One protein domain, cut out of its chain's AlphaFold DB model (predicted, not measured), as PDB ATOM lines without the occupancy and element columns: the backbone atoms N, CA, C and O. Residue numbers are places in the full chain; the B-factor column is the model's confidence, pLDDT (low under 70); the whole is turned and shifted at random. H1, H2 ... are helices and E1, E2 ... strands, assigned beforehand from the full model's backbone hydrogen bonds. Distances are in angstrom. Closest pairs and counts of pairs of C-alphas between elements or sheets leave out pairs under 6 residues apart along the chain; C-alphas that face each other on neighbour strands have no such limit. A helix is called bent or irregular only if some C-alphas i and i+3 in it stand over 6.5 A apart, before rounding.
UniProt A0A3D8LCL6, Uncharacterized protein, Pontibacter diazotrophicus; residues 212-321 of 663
ATOM      1  N   SER A 212     234.245 178.070 312.918       79.38
ATOM      2  CA  SER A 212     233.145 179.034 312.924       79.38
ATOM      3  C   SER A 212     233.578 180.291 313.667       79.38
ATOM      4  O   SER A 212     233.725 180.266 314.889       79.38
ATOM      5  N   ARG A 213     233.778 181.399 312.947       68.00
ATOM      6  CA  ARG A 213     234.178 182.676 313.550       68.00
ATOM      7  C   ARG A 213     233.320 183.811 313.016       68.00
ATOM      8  O   ARG A 213     233.198 183.986 311.813       68.00
ATOM      9  N   GLU A 214     232.724 184.579 313.929       65.00
ATOM     10  CA  GLU A 214     231.962 185.809 313.633       65.00
ATOM     11  C   GLU A 214     230.797 185.630 312.623       65.00
ATOM     12  O   GLU A 214     230.238 186.606 312.129       65.00
ATOM     13  N   GLY A 215     230.365 184.384 312.385       66.19
ATOM     14  CA  GLY A 215     229.291 184.014 311.454       66.19
ATOM     15  C   GLY A 215     229.766 183.377 310.143       66.19
ATOM     16  O   GLY A 215     228.931 182.872 309.394       66.19
ATOM     17  N   GLU A 216     231.074 183.343 309.877       71.56
ATOM     18  CA  GLU A 216     231.656 182.669 308.713       71.56
ATOM     19  C   GLU A 216     232.139 181.253 309.067       71.56
ATOM     20  O   GLU A 216     232.830 181.045 310.068       71.56
ATOM     21  N   GLU A 217     231.786 180.269 308.229       80.00
ATOM     22  CA  GLU A 217     232.279 178.891 308.336       80.00
ATOM     23  C   GLU A 217     233.474 178.688 307.398       80.00
ATOM     24  O   GLU A 217     233.341 178.587 306.178       80.00
ATOM     25  N   VAL A 218     234.659 178.582 307.985       83.44
ATOM     26  CA  VAL A 218     235.902 178.253 307.292       83.44
ATOM     27  C   VAL A 218     236.026 176.740 307.178       83.44
ATOM     28  O   VAL A 218     235.994 176.055 308.197       83.44
ATOM     29  N   ARG A 219     236.247 176.223 305.966       88.69
ATOM     30  CA  ARG A 219     236.573 174.809 305.736       88.69
ATOM     31  C   ARG A 219     238.007 174.653 305.247       88.69
ATOM     32  O   ARG A 219     238.439 175.395 304.372       88.69
ATOM     33  N   ILE A 220     238.722 173.696 305.825       90.12
ATOM     34  CA  ILE A 220     240.061 173.258 305.418       90.12
ATOM     35  C   ILE A 220     240.013 171.731 305.378       90.12
ATOM     36  O   ILE A 220     239.481 171.126 306.309       90.12
ATOM     37  N   ALA A 221     240.546 171.098 304.335       91.88
ATOM     38  CA  ALA A 221     240.670 169.642 304.296       91.88
ATOM     39  C   ALA A 221     242.102 169.219 303.958       91.88
ATOM     40  O   ALA A 221     242.701 169.727 303.013       91.88
ATOM     41  N   TYR A 222     242.641 168.283 304.733       93.19
ATOM     42  CA  TYR A 222     243.958 167.685 304.531       93.19
ATOM     43  C   TYR A 222     243.748 166.256 304.031       93.19
ATOM     44  O   TYR A 222     243.101 165.457 304.708       93.19
ATOM     45  N   TYR A 223     244.276 165.932 302.860       92.75
ATOM     46  CA  TYR A 223     244.141 164.614 302.243       92.75
ATOM     47  C   TYR A 223     245.352 163.765 302.611       92.75
ATOM     48  O   TYR A 223     246.476 164.238 302.453       92.75
ATOM     49  N   PHE A 224     245.148 162.535 303.076       93.06
ATOM     50  CA  PHE A 224     246.221 161.621 303.476       93.06
ATOM     51  C   PHE A 224     246.130 160.302 302.706       93.06
ATOM     52  O   PHE A 224     245.080 159.661 302.693       93.06
ATOM     53  N   ASP A 225     247.247 159.883 302.116       90.56
ATOM     54  CA  ASP A 225     247.437 158.574 301.492       90.56
ATOM     55  C   ASP A 225     248.399 157.752 302.363       90.56
ATOM     56  O   ASP A 225     249.589 158.053 302.459       90.56
ATOM     57  N   ASP A 226     247.851 156.772 303.083       88.69
ATOM     58  CA  ASP A 226     248.565 155.872 304.003       88.69
ATOM     59  C   ASP A 226     249.598 156.578 304.918       88.69
ATOM     60  O   ASP A 226     250.796 156.272 304.925       88.69
ATOM     61  N   GLY A 227     249.134 157.590 305.660       90.81
ATOM     62  CA  GLY A 227     249.941 158.425 306.556       90.81
ATOM     63  C   GLY A 227     250.679 159.591 305.890       90.81
ATOM     64  O   GLY A 227     251.053 160.531 306.593       90.81
ATOM     65  N   LEU A 228     250.889 159.576 304.571       91.06
ATOM     66  CA  LEU A 228     251.537 160.665 303.835       91.06
ATOM     67  C   LEU A 228     250.499 161.725 303.446       91.06
ATOM     68  O   LEU A 228     249.510 161.427 302.784       91.06
ATOM     69  N   LEU A 229     250.723 162.986 303.813       91.44
ATOM     70  CA  LEU A 229     249.838 164.076 303.391       91.44
ATOM     71  C   LEU A 229     249.965 164.297 301.867       91.44
ATOM     72  O   LEU A 229     251.044 164.607 301.364       91.44
ATOM     73  N   ALA A 230     248.855 164.151 301.148       87.94
ATOM     74  CA  ALA A 230     248.726 164.233 299.692       87.94
ATOM     75  C   ALA A 230     248.243 165.611 299.185       87.94
ATOM     76  O   ALA A 230     248.431 165.956 298.018       87.94
ATOM     77  N   GLY A 231     247.636 166.431 300.046       88.25
ATOM     78  CA  GLY A 231     247.113 167.746 299.662       88.25
ATOM     79  C   GLY A 231     246.466 168.494 300.821       88.25
ATOM     80  O   GLY A 231     246.080 167.882 301.814       88.25
ATOM     81  N   VAL A 232     246.304 169.807 300.677       88.94
ATOM     82  CA  VAL A 232     245.538 170.664 301.593       88.94
ATOM     83  C   VAL A 232     244.635 171.582 300.771       88.94
ATOM     84  O   VAL A 232     245.099 172.186 299.810       88.94
ATOM     85  N   THR A 233     243.361 171.729 301.121       85.88
ATOM     86  CA  THR A 233     242.478 172.756 300.540       85.88
ATOM     87  C   THR A 233     242.290 173.921 301.500       85.88
ATOM     88  O   THR A 233     241.947 173.731 302.666       85.88
ATOM     89  N   GLY A 234     242.525 175.136 301.002       75.38
ATOM     90  CA  GLY A 234     242.269 176.378 301.730       75.38
ATOM     91  C   GLY A 234     240.795 176.798 301.685       75.38
ATOM     92  O   GLY A 234     239.995 176.263 300.916       75.38
ATOM     93  N   SER A 235     240.444 177.818 302.474       63.69
ATOM     94  CA  SER A 235     239.054 178.283 302.628       63.69
ATOM     95  C   SER A 235     238.399 178.801 301.350       63.69
ATOM     96  O   SER A 235     237.178 178.813 301.253       63.69
ATOM     97  N   GLU A 236     239.204 179.254 300.390       65.31
ATOM     98  CA  GLU A 236     238.745 179.778 299.097       65.31
ATOM     99  C   GLU A 236     238.670 178.683 298.013       65.31
ATOM    100  O   GLU A 236     238.479 178.970 296.836       65.31
ATOM    101  N   GLY A 237     238.825 177.408 298.394       58.94
ATOM    102  CA  GLY A 237     238.768 176.262 297.480       58.94
ATOM    103  C   GLY A 237     240.063 175.993 296.704       58.94
ATOM    104  O   GLY A 237     240.111 175.052 295.912       58.94
ATOM    105  N   GLY A 238     241.122 176.773 296.937       69.50
ATOM    106  CA  GLY A 238     242.449 176.516 296.378       69.50
ATOM    107  C   GLY A 238     243.041 175.206 296.907       69.50
ATOM    108  O   GLY A 238     243.216 175.048 298.116       69.50
ATOM    109  N   PHE A 239     243.357 174.273 296.004       70.69
ATOM    110  CA  PHE A 239     244.101 173.054 296.326       70.69
ATOM    111  C   PHE A 239     245.605 173.350 296.333       70.69
ATOM    112  O   PHE A 239     246.192 173.690 295.306       70.69
ATOM    113  N   VAL A 240     246.222 173.198 297.498       70.62
ATOM    114  CA  VAL A 240     247.655 173.339 297.741       70.62
ATOM    115  C   VAL A 240     248.254 171.944 297.883       70.62
ATOM    116  O   VAL A 240     247.961 171.226 298.837       70.62
ATOM    117  N   GLN A 241     249.120 171.554 296.949       70.06
ATOM    118  CA  GLN A 241     249.855 170.293 297.039       70.06
ATOM    119  C   GLN A 241     251.188 170.507 297.787       70.06
ATOM    120  O   GLN A 241     252.005 171.304 297.324       70.06
ATOM    121  N   PRO A 242     251.444 169.820 298.920       61.28
ATOM    122  CA  PRO A 242     252.738 169.851 299.602       61.28
ATOM    123  C   PRO A 242     253.898 169.475 298.671       61.28
ATOM    124  O   PRO A 242     253.869 168.447 297.993       61.28
ATOM    125  N   VAL A 243     254.948 170.297 298.636       56.69
ATOM    126  CA  VAL A 243     255.889 170.264 297.501       56.69
ATOM    127  C   VAL A 243     256.859 169.061 297.517       56.69
ATOM    128  O   VAL A 243     257.499 168.790 296.506       56.69
ATOM    129  N   TYR A 244     256.914 168.226 298.569       62.28
ATOM    130  CA  TYR A 244     257.637 166.938 298.477       62.28
ATOM    131  C   TYR A 244     257.029 165.971 297.438       62.28
ATOM    132  O   TYR A 244     257.722 165.057 296.999       62.28
ATOM    133  N   MET A 245     255.790 166.201 296.978       52.59
ATOM    134  CA  MET A 245     255.200 165.507 295.819       52.59
ATOM    135  C   MET A 245     255.652 166.039 294.450       52.59
ATOM    136  O   MET A 245     255.344 165.417 293.438       52.59
ATOM    137  N   ALA A 246     256.378 167.160 294.384       48.69
ATOM    138  CA  ALA A 246     256.944 167.661 293.127       48.69
ATOM    139  C   ALA A 246     258.236 166.924 292.713       48.69
ATOM    140  O   ALA A 246     258.705 167.087 291.588       48.69
ATOM    141  N   GLY A 247     258.818 166.121 293.614       58.34
ATOM    142  CA  GLY A 247     259.935 165.219 293.328       58.34
ATOM    143  C   GLY A 247     259.479 163.775 293.099       58.34
ATOM    144  O   GLY A 247     258.360 163.397 293.443       58.34
ATOM    145  N   ASN A 248     260.365 162.935 292.553       62.22
ATOM    146  CA  ASN A 248     260.082 161.510 292.388       62.22
ATOM    147  C   ASN A 248     260.061 160.792 293.749       62.22
ATOM    148  O   ASN A 248     261.102 160.369 294.256       62.22
ATOM    149  N   LEU A 249     258.872 160.623 294.334       66.75
ATOM    150  CA  LEU A 249     258.689 159.918 295.609       66.75
ATOM    151  C   LEU A 249     259.200 158.467 295.589       66.75
ATOM    152  O   LEU A 249     259.498 157.931 296.651       66.75
ATOM    153  N   ALA A 250     259.359 157.842 294.415       68.69
ATOM    154  CA  ALA A 250     259.886 156.480 294.298       68.69
ATOM    155  C   ALA A 250     261.326 156.324 294.833       68.69
ATOM    156  O   ALA A 250     261.692 155.235 295.272       68.69
ATOM    157  N   ASP A 251     262.119 157.402 294.828       73.00
ATOM    158  CA  ASP A 251     263.507 157.405 295.308       73.00
ATOM    159  C   ASP A 251     263.634 157.880 296.772       73.00
ATOM    160  O   ASP A 251     264.715 157.829 297.363       73.00
ATOM    161  N   VAL A 252     262.533 158.338 297.383       82.75
ATOM    162  CA  VAL A 252     262.510 158.889 298.743       82.75
ATOM    163  C   VAL A 252     262.005 157.836 299.720       82.75
ATOM    164  O   VAL A 252     260.880 157.349 299.629       82.75
ATOM    165  N   ARG A 253     262.819 157.502 300.725       89.44
ATOM    166  CA  ARG A 253     262.364 156.630 301.810       89.44
ATOM    167  C   ARG A 253     261.326 157.376 302.645       89.44
ATOM    168  O   ARG A 253     261.651 158.397 303.235       89.44
ATOM    169  N   LEU A 254     260.121 156.832 302.768       90.69
ATOM    170  CA  LEU A 254     259.172 157.276 303.786       90.69
ATOM    171  C   LEU A 254     259.530 156.654 305.143       90.69
ATOM    172  O   LEU A 254     259.990 155.509 305.221       90.69
ATOM    173  N   GLN A 255     259.325 157.412 306.214       92.50
ATOM    174  CA  GLN A 255     259.410 156.933 307.588       92.50
ATOM    175  C   GLN A 255     258.159 157.355 308.349       92.50
ATOM    176  O   GLN A 255     257.631 158.442 308.139       92.50
ATOM    177  N   GLU A 256     257.689 156.476 309.223       93.94
ATOM    178  CA  GLU A 256     256.579 156.741 310.126       93.94
ATOM    179  C   GLU A 256     257.066 157.483 311.378       93.94
ATOM    180  O   GLU A 256     258.099 157.142 311.963       93.94
ATOM    181  N   HIS A 257     256.320 158.511 311.765       93.56
ATOM    182  CA  HIS A 257     256.555 159.356 312.927       93.56
ATOM    183  C   HIS A 257     255.259 159.503 313.719       93.56
ATOM    184  O   HIS A 257     254.166 159.434 313.158       93.56
ATOM    185  N   ALA A 258     255.383 159.755 315.022       92.81
ATOM    186  CA  ALA A 258     254.268 160.275 315.795       92.81
ATOM    187  C   ALA A 258     253.811 161.621 315.207       92.81
ATOM    188  O   ALA A 258     254.623 162.431 314.760       92.81
ATOM    189  N   LEU A 259     252.505 161.867 315.233       91.00
ATOM    190  CA  LEU A 259     251.924 163.173 314.984       91.00
ATOM    191  C   LEU A 259     252.174 164.052 316.217       91.00
ATOM    192  O   LEU A 259     251.345 164.142 317.124       91.00
ATOM    193  N   ASP A 260     253.352 164.663 316.246       90.81
ATOM    194  CA  ASP A 260     253.792 165.645 317.233       90.81
ATOM    195  C   ASP A 260     254.089 167.000 316.548       90.81
ATOM    196  O   ASP A 260     253.547 167.286 315.478       90.81
ATOM    197  N   SER A 261     254.902 167.872 317.158       89.19
ATOM    198  CA  SER A 261     255.273 169.167 316.566       89.19
ATOM    199  C   SER A 261     256.115 169.049 315.288       89.19
ATOM    200  O   SER A 261     256.060 169.947 314.453       89.19
ATOM    201  N   LEU A 262     256.825 167.934 315.075       91.50
ATOM    202  CA  LEU A 262     257.662 167.717 313.892       91.50
ATOM    203  C   LEU A 262     256.860 167.828 312.593       91.50
ATOM    204  O   LEU A 262     257.341 168.387 311.611       91.50
ATOM    205  N   PHE A 263     255.635 167.300 312.577       91.75
ATOM    206  CA  PHE A 263     254.801 167.276 311.380       91.75
ATOM    207  C   PHE A 263     254.375 168.676 310.889       91.75
ATOM    208  O   PHE A 263     254.671 168.993 309.733       91.75
ATOM    209  N   PRO A 264     253.725 169.544 311.700       90.75
ATOM    210  CA  PRO A 264     253.416 170.907 311.280       90.75
ATOM    211  C   PRO A 264     254.681 171.739 311.023       90.75
ATOM    212  O   PRO A 264     254.666 172.553 310.099       90.75
ATOM    213  N   ASP A 265     255.778 171.509 311.755       89.56
ATOM    214  CA  ASP A 265     257.047 172.210 311.526       89.56
ATOM    215  C   ASP A 265     257.615 171.885 310.136       89.56
ATOM    216  O   ASP A 265     257.872 172.802 309.354       89.56
ATOM    217  N   VAL A 266     257.729 170.599 309.774       90.44
ATOM    218  CA  VAL A 266     258.160 170.155 308.434       90.44
ATOM    219  C   VAL A 266     257.198 170.659 307.356       90.44
ATOM    220  O   VAL A 266     257.642 171.242 306.363       90.44
ATOM    221  N   LEU A 267     255.881 170.509 307.552       89.06
ATOM    222  CA  LEU A 267     254.873 170.991 306.603       89.06
ATOM    223  C   LEU A 267     255.002 172.499 306.346       89.06
ATOM    224  O   LEU A 267     254.827 172.945 305.212       89.06
ATOM    225  N   SER A 268     255.378 173.283 307.361       88.75
ATOM    226  CA  SER A 268     255.565 174.729 307.231       88.75
ATOM    227  C   SER A 268     256.593 175.121 306.156       88.75
ATOM    228  O   SER A 268     256.465 176.198 305.571       88.75
ATOM    229  N   TYR A 269     257.578 174.269 305.850       85.81
ATOM    230  CA  TYR A 269     258.569 174.510 304.791       85.81
ATOM    231  C   TYR A 269     258.092 174.053 303.406       85.81
ATOM    232  O   TYR A 269     258.580 174.556 302.395       85.81
ATOM    233  N   TYR A 270     257.119 173.140 303.356       83.56
ATOM    234  CA  TYR A 270     256.559 172.575 302.126       83.56
ATOM    235  C   TYR A 270     255.293 173.270 301.614       83.56
ATOM    236  O   TYR A 270     254.921 173.052 300.461       83.56
ATOM    237  N   LEU A 271     254.654 174.116 302.425       83.69
ATOM    238  CA  LEU A 271     253.606 175.031 301.964       83.69
ATOM    239  C   LEU A 271     254.185 176.078 300.981       83.69
ATOM    240  O   LEU A 271     255.362 176.440 301.102       83.69
ATOM    241  N   PRO A 272     253.406 176.560 299.994       78.62
ATOM    242  CA  PRO A 272     253.816 177.629 299.081       78.62
ATOM    243  C   PRO A 272     253.999 178.952 299.837       78.62
ATOM    244  O   PRO A 272     253.613 179.067 301.001       78.62
ATOM    245  N   ASP A 273     254.600 179.951 299.192       76.31
ATOM    246  CA  ASP A 273     254.738 181.272 299.801       76.31
ATOM    247  C   ASP A 273     253.378 181.974 299.773       76.31
ATOM    248  O   ASP A 273     252.819 182.285 298.723       76.31
ATOM    249  N   MET A 274     252.824 182.145 300.968       81.81
ATOM    250  CA  MET A 274     251.506 182.705 301.239       81.81
ATOM    251  C   MET A 274     251.597 183.626 302.462       81.81
ATOM    252  O   MET A 274     252.539 183.489 303.255       81.81
ATOM    253  N   PRO A 275     250.642 184.554 302.659       83.12
ATOM    254  CA  PRO A 275     250.635 185.435 303.819       83.12
ATOM    255  C   PRO A 275     250.764 184.651 305.130       83.12
ATOM    256  O   PRO A 275     250.114 183.621 305.317       83.12
ATOM    257  N   ALA A 276     251.562 185.156 306.075       79.44
ATOM    258  CA  ALA A 276     251.834 184.457 307.336       79.44
ATOM    259  C   ALA A 276     250.549 184.071 308.098       79.44
ATOM    260  O   ALA A 276     250.478 182.992 308.681       79.44
ATOM    261  N   ALA A 277     249.507 184.907 308.029       79.44
ATOM    262  CA  ALA A 277     248.192 184.624 308.602       79.44
ATOM    263  C   ALA A 277     247.503 183.394 307.975       79.44
ATOM    264  O   ALA A 277     246.891 182.604 308.693       79.44
ATOM    265  N   GLU A 278     247.623 183.194 306.659       82.25
ATOM    266  CA  GLU A 278     247.079 182.021 305.966       82.25
ATOM    267  C   GLU A 278     247.876 180.760 306.319       82.25
ATOM    268  O   GLU A 278     247.296 179.736 306.678       82.25
ATOM    269  N   LYS A 279     249.209 180.864 306.351       84.44
ATOM    270  CA  LYS A 279     250.087 179.773 306.787       84.44
ATOM    271  C   LYS A 279     249.786 179.329 308.224       84.44
ATOM    272  O   LYS A 279     249.658 178.136 308.480       84.44
ATOM    273  N   ILE A 280     249.606 180.272 309.155       85.19
ATOM    274  CA  ILE A 280     249.195 179.985 310.542       85.19
ATOM    275  C   ILE A 280     247.829 179.285 310.566       85.19
ATOM    276  O   ILE A 280     247.669 178.277 311.254       85.19
ATOM    277  N   ARG A 281     246.861 179.762 309.776       84.44
ATOM    278  CA  ARG A 281     245.514 179.179 309.656       84.44
ATOM    279  C   ARG A 281     245.525 177.741 309.116       84.44
ATOM    280  O   ARG A 281     244.680 176.955 309.528       84.44
ATOM    281  N   LEU A 282     246.482 177.382 308.252       86.25
ATOM    282  CA  LEU A 282     246.682 176.006 307.771       86.25
ATOM    283  C   LEU A 282     247.464 175.105 308.743       86.25
ATOM    284  O   LEU A 282     247.395 173.885 308.608       86.25
ATOM    285  N   LEU A 283     248.201 175.653 309.713       88.50
ATOM    286  CA  LEU A 283     249.000 174.862 310.664       88.50
ATOM    287  C   LEU A 283     248.322 174.694 312.032       88.50
ATOM    288  O   LEU A 283     248.461 173.639 312.653       88.50
ATOM    289  N   GLN A 284     247.542 175.682 312.479       88.12
ATOM    290  CA  GLN A 284     246.835 175.648 313.763       88.12
ATOM    291  C   GLN A 284     245.951 174.398 313.950       88.12
ATOM    292  O   GLN A 284     246.029 173.814 315.028       88.12
ATOM    293  N   PRO A 285     245.188 173.896 312.956       88.81
ATOM    294  CA  PRO A 285     244.360 172.707 313.166       88.81
ATOM    295  C   PRO A 285     245.170 171.438 313.447       88.81
ATOM    296  O   PRO A 285     244.767 170.605 314.258       88.81
ATOM    297  N   LEU A 286     246.343 171.302 312.824       90.44
ATOM    298  CA  LEU A 286     247.255 170.188 313.084       90.44
ATOM    299  C   LEU A 286     247.849 170.292 314.495       90.44
ATOM    300  O   LEU A 286     247.936 169.287 315.196       90.44
ATOM    301  N   GLN A 287     248.171 171.502 314.959       89.12
ATOM    302  CA  GLN A 287     248.588 171.734 316.346       89.12
ATOM    303  C   GLN A 287     247.465 171.400 317.346       89.12
ATOM    304  O   GLN A 287     247.731 170.755 318.359       89.12
ATOM    305  N   THR A 288     246.211 171.757 317.052       87.38
ATOM    306  CA  THR A 288     245.026 171.393 317.855       87.38
ATOM    307  C   THR A 288     244.848 169.875 317.957       87.38
ATOM    308  O   THR A 288     244.575 169.341 319.036       87.38
ATOM    309  N   LEU A 289     245.058 169.165 316.844       90.00
ATOM    310  CA  LEU A 289     245.021 167.705 316.773       90.00
ATOM    311  C   LEU A 289     246.114 167.067 317.649       90.00
ATOM    312  O   LEU A 289     245.797 166.242 318.509       90.00
ATOM    313  N   VAL A 290     247.370 167.510 317.495       89.06
ATOM    314  CA  VAL A 290     248.518 167.097 318.328       89.06
ATOM    315  C   VAL A 290     248.220 167.319 319.813       89.06
ATOM    316  O   VAL A 290     248.327 166.394 320.617       89.06
ATOM    317  N   GLN A 291     247.786 168.526 320.191       87.25
ATOM    318  CA  GLN A 291     247.500 168.879 321.586       87.25
ATOM    319  C   GLN A 291     246.359 168.047 322.185       87.25
ATOM    320  O   GLN A 291     246.418 167.687 323.359       87.25
ATOM    321  N   SER A 292     245.324 167.727 321.407       87.12
ATOM    322  CA  SER A 292     244.193 166.926 321.887       87.12
ATOM    323  C   SER A 292     244.567 165.465 322.153       87.12
ATOM    324  O   SER A 292     244.167 164.922 323.185       87.12
ATOM    325  N   PHE A 293     245.391 164.846 321.303       86.00
ATOM    326  CA  PHE A 293     245.918 163.503 321.572       86.00
ATOM    327  C   PHE A 293     246.989 163.498 322.675       86.00
ATOM    328  O   PHE A 293     246.971 162.610 323.528       86.00
ATOM    329  N   ALA A 294     247.840 164.526 322.747       84.31
ATOM    330  CA  ALA A 294     248.787 164.696 323.848       84.31
ATOM    331  C   ALA A 294     248.069 164.845 325.203       84.31
ATOM    332  O   ALA A 294     248.468 164.206 326.173       84.31
ATOM    333  N   LYS A 295     246.962 165.603 325.285       81.38
ATOM    334  CA  LYS A 295     246.119 165.659 326.495       81.38
ATOM    335  C   LYS A 295     245.542 164.295 326.870       81.38
ATOM    336  O   LYS A 295     245.563 163.940 328.044       81.38
ATOM    337  N   LEU A 296     245.046 163.519 325.901       81.31
ATOM    338  CA  LEU A 296     244.509 162.178 326.165       81.31
ATOM    339  C   LEU A 296     245.557 161.269 326.840       81.31
ATOM    340  O   LEU A 296     245.205 160.512 327.740       81.31
ATOM    341  N   GLN A 297     246.833 161.391 326.464       75.94
ATOM    342  CA  GLN A 297     247.957 160.687 327.099       75.94
ATOM    343  C   GLN A 297     248.379 161.298 328.450       75.94
ATOM    344  O   GLN A 297     248.685 160.571 329.395       75.94
ATOM    345  N   ALA A 298     248.427 162.631 328.537       68.75
ATOM    346  CA  ALA A 298     249.067 163.375 329.624       68.75
ATOM    347  C   ALA A 298     248.136 163.773 330.785       68.75
ATOM    348  O   ALA A 298     248.605 164.386 331.741       68.75
ATOM    349  N   ASN A 299     246.841 163.446 330.727       61.59
ATOM    350  CA  ASN A 299     245.815 163.865 331.697       61.59
ATOM    351  C   ASN A 299     245.891 163.157 333.073       61.59
ATOM    352  O   ASN A 299     244.880 162.736 333.627       61.59
ATOM    353  N   HIS A 300     247.081 163.069 333.661       58.16
ATOM    354  CA  HIS A 300     247.288 162.761 335.074       58.16
ATOM    355  C   HIS A 300     247.834 164.000 335.779       58.16
ATOM    356  O   HIS A 300     248.750 164.647 335.266       58.16
ATOM    357  N   SER A 301     247.316 164.341 336.963       52.28
ATOM    358  CA  SER A 301     247.922 165.424 337.733       52.28
ATOM    359  C   SER A 301     249.371 165.086 338.104       52.28
ATOM    360  O   SER A 301     249.686 163.994 338.577       52.28
ATOM    361  N   SER A 302     250.263 166.072 337.976       50.72
ATOM    362  CA  SER A 302     251.650 165.994 338.461       50.72
ATOM    363  C   SER A 302     251.765 165.865 339.989       50.72
ATOM    364  O   SER A 302     252.871 165.814 340.521       50.72
ATOM    365  N   LEU A 303     250.629 165.822 340.694       52.66
ATOM    366  CA  LEU A 303     250.524 165.682 342.142       52.66
ATOM    367  C   LEU A 303     250.709 164.232 342.612       52.66
ATOM    368  O   LEU A 303     251.073 164.047 343.766       52.66
ATOM    369  N   VAL A 304     250.499 163.232 341.742       53.56
ATOM    370  CA  VAL A 304     250.643 161.804 342.083       53.56
ATOM    371  C   VAL A 304     251.624 161.128 341.124       53.56
ATOM    372  O   VAL A 304     251.242 160.478 340.148       53.56
ATOM    373  N   SER A 305     252.918 161.247 341.421       49.78
ATOM    374  CA  SER A 305     254.006 160.636 340.637       49.78
ATOM    375  C   SER A 305     253.971 159.100 340.591       49.78
ATOM    376  O   SER A 305     254.687 158.500 339.795       49.78
ATOM    377  N   GLU A 306     253.163 158.460 341.442       54.03
ATOM    378  CA  GLU A 306     253.075 157.002 341.583       54.03
ATOM    379  C   GLU A 306     251.830 156.363 340.936       54.03
ATOM    380  O   GLU A 306     251.592 155.177 341.162       54.03
ATOM    381  N   LEU A 307     251.012 157.080 340.146       59.97
ATOM    382  CA  LEU A 307     249.834 156.471 339.500       59.97
ATOM    383  C   LEU A 307     250.247 155.316 338.562       59.97
ATOM    384  O   LEU A 307     250.788 155.572 337.485       59.97
ATOM    385  N   PRO A 308     249.919 154.041 338.867       52.03
ATOM    386  CA  PRO A 308     250.365 152.893 338.071       52.03
ATOM    387  C   PRO A 308     249.465 152.667 336.840       52.03
ATOM    388  O   PRO A 308     249.170 151.528 336.471       52.03
ATOM    389  N   VAL A 309     248.914 153.749 336.279       57.88
ATOM    390  CA  VAL A 309     247.774 153.729 335.349       57.88
ATOM    391  C   VAL A 309     247.883 154.820 334.276       57.88
ATOM    392  O   VAL A 309     246.862 155.336 333.826       57.88
ATOM    393  N   SER A 310     249.105 155.141 333.834       62.59
ATOM    394  CA  SER A 310     249.303 155.993 332.656       62.59
ATOM    395  C   SER A 310     248.495 155.471 331.463       62.59
ATOM    396  O   SER A 310     248.389 154.252 331.238       62.59
ATOM    397  N   LEU A 311     247.894 156.392 330.709       69.81
ATOM    398  CA  LEU A 311     247.171 156.051 329.495       69.81
ATOM    399  C   LEU A 311     248.176 155.751 328.375       69.81
ATOM    400  O   LEU A 311     248.608 156.644 327.655       69.81
ATOM    401  N   ASN A 312     248.571 154.480 328.242       69.44
ATOM    402  CA  ASN A 312     249.475 154.025 327.181       69.44
ATOM    403  C   ASN A 312     248.743 153.946 325.827       69.44
ATOM    404  O   ASN A 312     248.496 152.868 325.291       69.44
ATOM    405  N   VAL A 313     248.331 155.109 325.333       73.25
ATOM    406  CA  VAL A 313     247.778 155.341 324.000       73.25
ATOM    407  C   VAL A 313     248.932 155.758 323.104       73.25
ATOM    408  O   VAL A 313     249.573 156.776 323.368       73.25
ATOM    409  N   GLN A 314     249.195 155.006 322.037       79.44
ATOM    410  CA  GLN A 314     250.118 155.473 321.005       79.44
ATOM    411  C   GLN A 314     249.535 156.736 320.347       79.44
ATOM    412  O   GLN A 314     248.322 156.788 320.116       79.44
ATOM    413  N   PRO A 315     250.348 157.780 320.094       84.12
ATOM    414  CA  PRO A 315     249.874 158.943 319.355       84.12
ATOM    415  C   PRO A 315     249.473 158.514 317.933       84.12
ATOM    416  O   PRO A 315     250.001 157.513 317.440       84.12
ATOM    417  N   PRO A 316     248.593 159.267 317.249       89.62
ATOM    418  CA  PRO A 316     248.402 159.098 315.812       89.62
ATOM    419  C   PRO A 316     249.742 159.138 315.084       89.62
ATOM    420  O   PRO A 316     250.645 159.849 315.530       89.62
ATOM    421  N   THR A 317     249.870 158.446 313.955       94.38
ATOM    422  CA  THR A 317     251.098 158.502 313.152       94.38
ATOM    423  C   THR A 317     250.899 159.181 311.799       94.38
ATOM    424  O   THR A 317     249.789 159.355 311.291       94.38
ATOM    425  N   VAL A 318     252.011 159.626 311.230       94.69
ATOM    426  CA  VAL A 318     252.125 160.237 309.904       94.69
ATOM    427  C   VAL A 318     253.395 159.730 309.245       94.69
ATOM    428  O   VAL A 318     254.363 159.381 309.923       94.69
ATOM    429  N   ARG A 319     253.420 159.706 307.915       93.12
ATOM    430  CA  ARG A 319     254.616 159.361 307.152       93.12
ATOM    431  C   ARG A 319     255.243 160.622 306.579       93.12
ATOM    432  O   ARG A 319     254.591 161.395 305.882       93.12
ATOM    433  N   LEU A 320     256.519 160.813 306.888       92.00
ATOM    434  CA  LEU A 320     257.343 161.913 306.402       92.00
ATOM    435  C   LEU A 320     258.422 161.377 305.452       92.00
ATOM    436  O   LEU A 320     258.899 160.248 305.633       92.00
ATOM    437  N   PRO A 321     258.837 162.162 304.444       89.81
ATOM    438  CA  PRO A 321     260.005 161.827 303.647       89.81
ATOM    439  C   PRO A 321     261.273 161.848 304.513       89.81
ATOM    440  O   PRO A 321     261.409 162.660 305.432       89.81
TER     441      PRO A 321
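What this domain is: This is residues 212 to 321 of the 663 residues of an uncharacterized protein of Pontibacter diazotrophicus (UniProt A0A3D8LCL6). Two small two-stranded ribbons, the long hairpin E1 and E2 and the pair E3 and E4, meet where E2 comes near E4, and the helical hairpin H2 and H3 covers one side of them, with H2 nearest E4 and part of H3 near E1. From the far end of H3 a long loop runs out and folds back to E4, and its residues 301 to 308 stick out from the body. The printed part has 110 residues with three named helices and four named strands in the order E1 E2 H1 E3 H2 H3 E4; both sheets are antiparallel, and the class is mixed, helices and strands. The whole is loose, with a radius of gyration of the C-alphas of 16.8 A, and flat, spanning 49 by 46 by 21 A.

Where its parts are: E1, residues 216 to 225, begins at C-alpha 216 at (231.656, 182.669, 308.713) and is 29.7 A long. E2 is residues 228 to 233, 15.5 A. E3 is residues 253 to 258, 16.6 A, and E4 is residues 317 to 321, 13.4 A, ending at C-alpha 321 at (260.005, 161.827, 303.647). H1 is residues 243 to 246, 5.2 A, and H2 is residues 262 to 270, 12.8 A. H3, residues 276 to 298, is 30.8 A long and ends at C-alpha 298 at (249.067, 163.375, 329.624).

How they stand to each other: E1 and E2 form an antiparallel hairpin at 155 degrees, with N 223 and O 231 2.9 A apart, within hydrogen-bond range. The closest C-alphas of E2 and E4 are those of Leu 228 and Arg 319, 4.7 A apart. E3 and E4 are antiparallel at 148 degrees, with N 257 and O 318 at 2.8 A, within hydrogen-bond range. The closest C-alphas of H2 and E4, those of Phe 263 and Val 318, are 7.7 A apart. H2 and H3, a helical hairpin, touch at a shallow tilt of 14 degrees, opposite ways, closest at the C-alphas of Pro 264 and Leu 283, 6.0 A; H3 does so with residues 279 to 287 alone. H3 has a kink of 35 degrees near residue 283 and is irregular, but only just: C-alphas 282 and 285 are 6.7 A apart. The closest C-alphas of H3 and E1, those of Leu 282 and Ile 220, are 7.5 A apart. H1 and H2 are close but not clearly touching, with the C-alphas of Val 243 and Tyr 270 5.2 A apart. E3 and H3 are apart. O i to N i+4 pairs are within hydrogen-bond range in 3 of 5 cases in H2 and 17 of 19 in H3; H1 is too short for such a pair.

The domain as a whole: The two C-alphas farthest apart, those of Asn 248 and Leu 303, are 50.8 A apart. The printed part has no cut. The link from H3 to E4, 18 residues, is long. The mean pLDDT of the printed part is 78.8, and 31 residues are under 70: 213 to 215, 235 to 238, 242 to 250 and 298 to 312.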